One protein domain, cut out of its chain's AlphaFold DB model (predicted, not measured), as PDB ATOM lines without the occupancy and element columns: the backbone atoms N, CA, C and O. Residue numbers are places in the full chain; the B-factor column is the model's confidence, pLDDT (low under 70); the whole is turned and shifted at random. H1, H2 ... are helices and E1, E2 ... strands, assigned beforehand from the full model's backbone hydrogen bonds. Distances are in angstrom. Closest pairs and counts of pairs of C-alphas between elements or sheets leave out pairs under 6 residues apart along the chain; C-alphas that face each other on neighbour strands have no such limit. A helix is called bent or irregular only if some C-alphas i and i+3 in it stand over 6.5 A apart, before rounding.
ATOM      1  N   ALA A   2      43.251  36.600  34.839       90.56
ATOM      2  CA  ALA A   2      44.550  35.912  35.028       90.56
ATOM      3  C   ALA A   2      44.445  34.433  35.467       90.56
ATOM      4  O   ALA A   2      45.365  33.651  35.239       90.56
ATOM      5  N   LYS A   3      43.348  34.066  36.142       94.38
ATOM      6  CA  LYS A   3      43.046  32.687  36.540       94.38
ATOM      7  C   LYS A   3      42.762  31.786  35.332       94.38
ATOM      8  O   LYS A   3      43.269  30.677  35.325       94.38
ATOM      9  N   GLU A   4      42.039  32.267  34.318       95.12
ATOM     10  CA  GLU A   4      41.709  31.486  33.112       95.12
ATOM     11  C   GLU A   4      42.973  31.031  32.376       95.12
ATOM     12  O   GLU A   4      43.101  29.852  32.058       95.12
ATOM     13  N   LEU A   5      43.949  31.934  32.206       96.00
ATOM     14  CA  LEU A   5      45.244  31.607  31.596       96.00
ATOM     15  C   LEU A   5      45.957  30.481  32.358       96.00
ATOM     16  O   LEU A   5      46.440  29.527  31.758       96.00
ATOM     17  N   ARG A   6      45.971  30.546  33.694       95.12
ATOM     18  CA  ARG A   6      46.603  29.508  34.522       95.12
ATOM     19  C   ARG A   6      45.857  28.180  34.474       95.12
ATOM     20  O   ARG A   6      46.502  27.143  34.419       95.12
ATOM     21  N   THR A   7      44.524  28.203  34.473       96.69
ATOM     22  CA  THR A   7      43.701  26.994  34.326       96.69
ATOM     23  C   THR A   7      43.966  26.299  32.989       96.69
ATOM     24  O   THR A   7      43.985  25.076  32.935       96.69
ATOM     25  N   ALA A   8      44.251  27.061  31.929       95.62
ATOM     26  CA  ALA A   8      44.665  26.533  30.629       95.62
ATOM     27  C   ALA A   8      46.160  26.166  30.545       95.62
ATOM     28  O   ALA A   8      46.683  25.936  29.454       95.62
ATOM     29  N   ASN A   9      46.854  26.118  31.687       96.81
ATOM     30  CA  ASN A   9      48.278  25.820  31.794       96.81
ATOM     31  C   ASN A   9      49.180  26.788  30.996       96.81
ATOM     32  O   ASN A   9      50.218  26.395  30.471       96.81
ATOM     33  N   ILE A  10      48.777  28.060  30.893       97.50
ATOM     34  CA  ILE A  10      49.561  29.131  30.269       97.50
ATOM     35  C   ILE A  10      50.324  29.885  31.359       97.50
ATOM     36  O   ILE A  10      49.737  30.466  32.282       97.50
ATOM     37  N   ALA A  11      51.649  29.918  31.234       96.56
ATOM     38  CA  ALA A  11      52.507  30.654  32.150       96.56
ATOM     39  C   ALA A  11      52.440  32.165  31.871       96.56
ATOM     40  O   ALA A  11      52.744  32.639  30.777       96.56
ATOM     41  N   VAL A  12      52.074  32.940  32.895       96.19
ATOM     42  CA  VAL A  12      52.047  34.407  32.824       96.19
ATOM     43  C   VAL A  12      53.368  34.961  33.344       96.19
ATOM     44  O   VAL A  12      53.631  34.899  34.543       96.19
ATOM     45  N   GLN A  13      54.168  35.533  32.447       95.88
ATOM     46  CA  GLN A  13      55.490  36.095  32.740       95.88
ATOM     47  C   GLN A  13      55.397  37.493  33.361       95.88
ATOM     48  O   GLN A  13      56.164  37.834  34.255       95.88
ATOM     49  N   ALA A  14      54.448  38.308  32.895       95.00
ATOM     50  CA  ALA A  14      54.210  39.651  33.415       95.00
ATOM     51  C   ALA A  14      52.737  40.044  33.286       95.00
ATOM     52  O   ALA A  14      51.991  39.476  32.481       95.00
ATOM     53  N   LYS A  15      52.324  41.031  34.083       95.69
ATOM     54  CA  LYS A  15      50.959  41.564  34.109       95.69
ATOM     55  C   LYS A  15      51.003  43.078  34.173       95.69
ATOM     56  O   LYS A  15      51.811  43.632  34.912       95.69
ATOM     57  N   ALA A  16      50.091  43.725  33.468       93.50
ATOM     58  CA  ALA A  16      49.879  45.157  33.552       93.50
ATOM     59  C   ALA A  16      48.387  45.482  33.439       93.50
ATOM     60  O   ALA A  16      47.607  44.710  32.879       93.50
ATOM     61  N   LYS A  17      48.009  46.654  33.947       92.62
ATOM     62  CA  LYS A  17      46.763  47.318  33.567       92.62
ATOM     63  C   LYS A  17      47.108  48.457  32.617       92.62
ATOM     64  O   LYS A  17      48.040  49.211  32.888       92.62
ATOM     65  N   LYS A  18      46.390  48.560  31.506       91.69
ATOM     66  CA  LYS A  18      46.589  49.594  30.479       91.69
ATOM     67  C   LYS A  18      45.239  50.200  30.109       91.69
ATOM     68  O   LYS A  18      44.223  49.531  30.266       91.69
ATOM     69  N   ALA A  19      45.220  51.443  29.643       88.94
ATOM     70  CA  ALA A  19      44.013  52.023  29.062       88.94
ATOM     71  C   ALA A  19      43.719  51.369  27.702       88.94
ATOM     72  O   ALA A  19      44.660  51.034  26.980       88.94
ATOM     73  N   ASP A  20      42.446  51.202  27.349       85.31
ATOM     74  CA  ASP A  20      42.007  50.703  26.036       85.31
ATOM     75  C   ASP A  20      42.116  51.737  24.911       85.31
ATOM     76  O   ASP A  20      41.930  51.409  23.742       85.31
ATOM     77  N   GLY A  21      42.497  52.968  25.258       84.56
ATOM     78  CA  GLY A  21      42.684  54.062  24.311       84.56
ATOM     79  C   GLY A  21      41.380  54.752  23.914       84.56
ATOM     80  O   GLY A  21      41.416  55.657  23.084       84.56
ATOM     81  N   ILE A  22      40.252  54.365  24.510       84.44
ATOM     82  CA  ILE A  22      38.945  54.984  24.309       84.44
ATOM     83  C   ILE A  22      38.630  55.841  25.540       84.44
ATOM     84  O   ILE A  22      38.994  55.513  26.669       84.44
ATOM     85  N   GLN A  23      37.970  56.981  25.336       82.75
ATOM     86  CA  GLN A  23      37.428  57.748  26.455       82.75
ATOM     87  C   GLN A  23      36.130  57.102  26.929       82.75
ATOM     88  O   GLN A  23      35.194  56.939  26.150       82.75
ATOM     89  N   HIS A  24      36.071  56.765  28.216       85.69
ATOM     90  CA  HIS A  24      34.877  56.193  28.835       85.69
ATOM     91  C   HIS A  24      34.204  57.199  29.770       85.69
ATOM     92  O   HIS A  24      34.906  57.960  30.444       85.69
ATOM     93  N   PRO A  25      32.861  57.198  29.858       84.50
ATOM     94  CA  PRO A  25      32.135  57.993  30.842       84.50
ATOM     95  C   PRO A  25      32.565  57.660  32.277       84.50
ATOM     96  O   PRO A  25      32.605  56.496  32.676       84.50
ATOM     97  N   GLN A  26      32.838  58.687  33.083       86.00
ATOM     98  CA  GLN A  26      33.173  58.518  34.498       86.00
ATOM     99  C   GLN A  26      31.900  58.478  35.348       86.00
ATOM    100  O   GLN A  26      31.458  59.487  35.890       86.00
ATOM    101  N   MET A  27      31.298  57.296  35.448       88.19
ATOM    102  CA  MET A  27      30.092  57.055  36.239       88.19
ATOM    103  C   MET A  27      30.124  55.670  36.890       88.19
ATOM    104  O   MET A  27      30.769  54.745  36.392       88.19
ATOM    105  N   CYS A  28      29.425  55.513  38.015       87.56
ATOM    106  CA  CYS A  28      29.332  54.221  38.692       87.56
ATOM    107  C   CYS A  28      28.660  53.188  37.775       87.56
ATOM    108  O   CYS A  28      27.603  53.451  37.208       87.56
ATOM    109  N   GLY A  29      29.279  52.014  37.641       84.25
ATOM    110  CA  GLY A  29      28.767  50.917  36.814       84.25
ATOM    111  C   GLY A  29      29.163  50.964  35.335       84.25
ATOM    112  O   GLY A  29      28.909  49.991  34.630       84.25
ATOM    113  N   ALA A  30      29.817  52.030  34.860       84.75
ATOM    114  CA  ALA A  30      30.362  52.074  33.503       84.75
ATOM    115  C   ALA A  30      31.716  51.351  33.394       84.75
ATOM    116  O   ALA A  30      32.431  51.161  34.383       84.75
ATOM    117  N   SER A  31      32.079  50.966  32.165       83.75
ATOM    118  CA  SER A  31      33.426  50.475  31.863       83.75
ATOM    119  C   SER A  31      34.460  51.544  32.209       83.75
ATOM    120  O   SER A  31      34.307  52.709  31.858       83.75
ATOM    121  N   THR A  32      35.536  51.149  32.886       85.62
ATOM    122  CA  THR A  32      36.607  52.065  33.305       85.62
ATOM    123  C   THR A  32      37.643  52.322  32.211       85.62
ATOM    124  O   THR A  32      38.626  53.017  32.462       85.62
ATOM    125  N   GLY A  33      37.493  51.711  31.032       88.50
ATOM    126  CA  GLY A  33      38.467  51.805  29.942       88.50
ATOM    127  C   GLY A  33      39.816  51.163  30.240       88.50
ATOM    128  O   GLY A  33      40.823  51.509  29.629       88.50
ATOM    129  N   THR A  34      39.884  50.254  31.217       89.94
ATOM    130  CA  THR A  34      41.130  49.578  31.596       89.94
ATOM    131  C   THR A  34      41.128  48.121  31.161       89.94
ATOM    132  O   THR A  34      40.230  47.360  31.516       89.94
ATOM    133  N   MET A  35      42.193  47.705  30.490       91.44
ATOM    134  CA  MET A  35      42.438  46.345  30.031       91.44
ATOM    135  C   MET A  35      43.467  45.647  30.918       91.44
ATOM    136  O   MET A  35      44.432  46.262  31.383       91.44
ATOM    137  N   ASN A  36      43.305  44.335  31.097       93.94
ATOM    138  CA  ASN A  36      44.349  43.497  31.677       93.94
ATOM    139  C   ASN A  36      45.261  42.985  30.558       93.94
ATOM    140  O   ASN A  36      44.806  42.259  29.678       93.94
ATOM    141  N   VAL A  37      46.543  43.327  30.621       94.75
ATOM    142  CA  VAL A  37      47.553  42.910  29.645       94.75
ATOM    143  C   VAL A  37      48.470  41.879  30.287       94.75
ATOM    144  O   VAL A  37      48.958  42.072  31.405       94.75
ATOM    145  N   TYR A  38      48.711  40.783  29.574       96.38
ATOM    146  CA  TYR A  38      49.523  39.666  30.040       96.38
ATOM    147  C   TYR A  38      50.643  39.393  29.045       96.38
ATOM    148  O   TYR A  38      50.395  39.289  27.846       96.38
ATOM    149  N   ARG A  39      51.868  39.232  29.548       95.69
ATOM    150  CA  ARG A  39      52.965  38.667  28.761       95.69
ATOM    151  C   ARG A  39      52.990  37.160  28.988       95.69
ATOM    152  O   ARG A  39      53.089  36.716  30.132       95.69
ATOM    153  N   VAL A  40      52.892  36.404  27.903       96.06
ATOM    154  CA  VAL A  40      52.931  34.935  27.871       96.06
ATOM    155  C   VAL A  40      53.959  34.486  26.835       96.06
ATOM    156  O   VAL A  40      54.454  35.309  26.064       96.06
ATOM    157  N   ASN A  41      54.292  33.195  26.813       96.50
ATOM    158  CA  ASN A  41      55.127  32.651  25.747       96.50
ATOM    159  C   ASN A  41      54.366  32.693  24.410       96.50
ATOM    160  O   ASN A  41      53.176  32.384  24.364       96.50
ATOM    161  N   THR A  42      55.052  33.034  23.319       94.94
ATOM    162  CA  THR A  42      54.492  33.022  21.960       94.94
ATOM    163  C   THR A  42      53.898  31.660  21.597       94.94
ATOM    164  O   THR A  42      52.872  31.608  20.927       94.94
ATOM    165  N   SER A  43      54.472  30.556  22.088       96.88
ATOM    166  CA  SER A  43      53.938  29.204  21.858       96.88
ATOM    167  C   SER A  43      52.563  28.958  22.490       96.88
ATOM    168  O   SER A  43      51.857  28.044  22.076       96.88
ATOM    169  N   ASP A  44      52.165  29.756  23.484       96.94
ATOM    170  CA  ASP A  44      50.846  29.677  24.121       96.94
ATOM    171  C   ASP A  44      49.841  30.679  23.533       96.94
ATOM    172  O   ASP A  44      48.701  30.758  24.001       96.94
ATOM    173  N   TRP A  45      50.232  31.434  22.499       94.00
ATOM    174  CA  TRP A  45      49.377  32.445  21.879       94.00
ATOM    175  C   TRP A  45      48.046  31.859  21.400       94.00
ATOM    176  O   TRP A  45      46.986  32.400  21.706       94.00
ATOM    177  N   GLU A  46      48.076  30.726  20.703       96.00
ATOM    178  CA  GLU A  46      46.862  30.125  20.152       96.00
ATOM    179  C   GLU A  46      45.893  29.658  21.246       96.00
ATOM    180  O   GLU A  46      44.689  29.890  21.148       96.00
ATOM    181  N   LYS A  47      46.413  29.121  22.358       96.25
ATOM    182  CA  LYS A  47      45.593  28.777  23.529       96.25
ATOM    183  C   LYS A  47      44.947  30.020  24.139       96.25
ATOM    184  O   LYS A  47      43.759  30.006  24.442       96.25
ATOM    185  N   ALA A  48      45.707  31.107  24.298       96.25
ATOM    186  CA  ALA A  48      45.174  32.364  24.820       96.25
ATOM    187  C   ALA A  48      44.096  32.946  23.889       96.25
ATOM    188  O   ALA A  48      43.059  33.413  24.359       96.25
ATOM    189  N   ARG A  49      44.297  32.854  22.571       96.19
ATOM    190  CA  ARG A  49      43.328  33.288  21.562       96.19
ATOM    191  C   ARG A  49      42.013  32.513  21.649       96.19
ATOM    192  O   ARG A  49      40.955  33.127  21.587       96.19
ATOM    193  N   VAL A  50      42.063  31.192  21.834       96.56
ATOM    194  CA  VAL A  50      40.861  30.351  22.020       96.56
ATOM    195  C   VAL A  50      40.079  30.747  23.280       96.56
ATOM    196  O   VAL A  50      38.854  30.672  23.290       96.56
ATOM    197  N   LEU A  51      40.760  31.244  24.316       95.69
ATOM    198  CA  LEU A  51      40.129  31.793  25.524       95.69
ATOM    199  C   LEU A  51      39.564  33.217  25.338       95.69
ATOM    200  O   LEU A  51      39.073  33.804  26.300       95.69
ATOM    201  N   GLY A  52      39.651  33.793  24.136       95.56
ATOM    202  CA  GLY A  52      39.139  35.129  23.822       95.56
ATOM    203  C   GLY A  52      40.123  36.274  24.077       95.56
ATOM    204  O   GLY A  52      39.739  37.438  23.971       95.56
TER     205      GLY A  52
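Overview. This is residues 2 to 52 of the 69 residues of an uncharacterized protein of Candidatus Rokubacteria bacterium (UniProt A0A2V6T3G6). A long, narrow hairpin of two antiparallel strands, E1 and E2, runs from a wide loop, residues 20 to 33, at one end to two short helices, H1 and H2, at the other. The two helices sit where E1 begins and E2 ends, with their lines nearly at right angles, and the strands with the loop make most of the length. The printed part has 51 residues with two named helices and two named strands, in the order H1, E1, E2, H2; the sheet's order is E1, E2, and the class is mixed, helices and strands. The whole is loose, with a radius of gyration of the C-alphas of 13.4 A, and its C-alphas span 38 by 17 by 15 A.

Arrangement. The printed part begins with H1, residues 2 to 7, and a tight link of 4 residues joins it to E1, residues 12 to 19. The closest C-alphas of H1 and E1 are those of Leu 5 and Val 12, 7.5 A apart. A long link of 14 residues joins E1 to E2, residues 34 to 40, and the two strands form a hairpin. They are antiparallel, with 157 degrees between their directions. The C-alphas of 12 and 40 face each other at 5.1 A, and those of 19 and 34 at 4.6 A. N 16 and O 37 are within hydrogen-bond range at 2.9 A, and so are N 35 and O 18 at 2.7 A. The closest C-alphas of H1 and E2 are those of Ala 2 and Tyr 38, 8.0 A apart. A tight link of 1 residue joins E2 to H2, residues 42 to 50. H1 and H2 are close but not clearly touching, their closest C-alphas being those of Leu 5 and Ala 48 at 6.8 A. Their lines are about perpendicular, at 84 degrees. E1 and H2 are apart. O i to N i+4 pairs are within hydrogen-bond range in 1 of 2 cases in H1 and 3 of 5 in H2.

Along the chain. H1 begins at C-alpha 2, (44.550, 35.912, 35.028), and is 9.0 A long from first to last C-alpha. E1 measures 19.7 A and ends at C-alpha 19, (44.013, 52.023, 29.062). E2 measures 19.2 A. H2 measures 13.9 A and ends at C-alpha 50, (40.861, 30.351, 22.020). H2 is irregular: C-alphas 43 and 46 are 7.3 A apart, and its line is a rough one.

Size, cuts and confidence. The outline is a rod, and the two C-alphas farthest apart are those of Met 27 and Ser 43, at 39.4 A. The C-alphas of residues 20 to 33, the long link, lie 11 to 22 A from the mean of the C-alphas. The printed part has no cut. The mean pLDDT of the printed part is 92.3, and no printed residue is under 70.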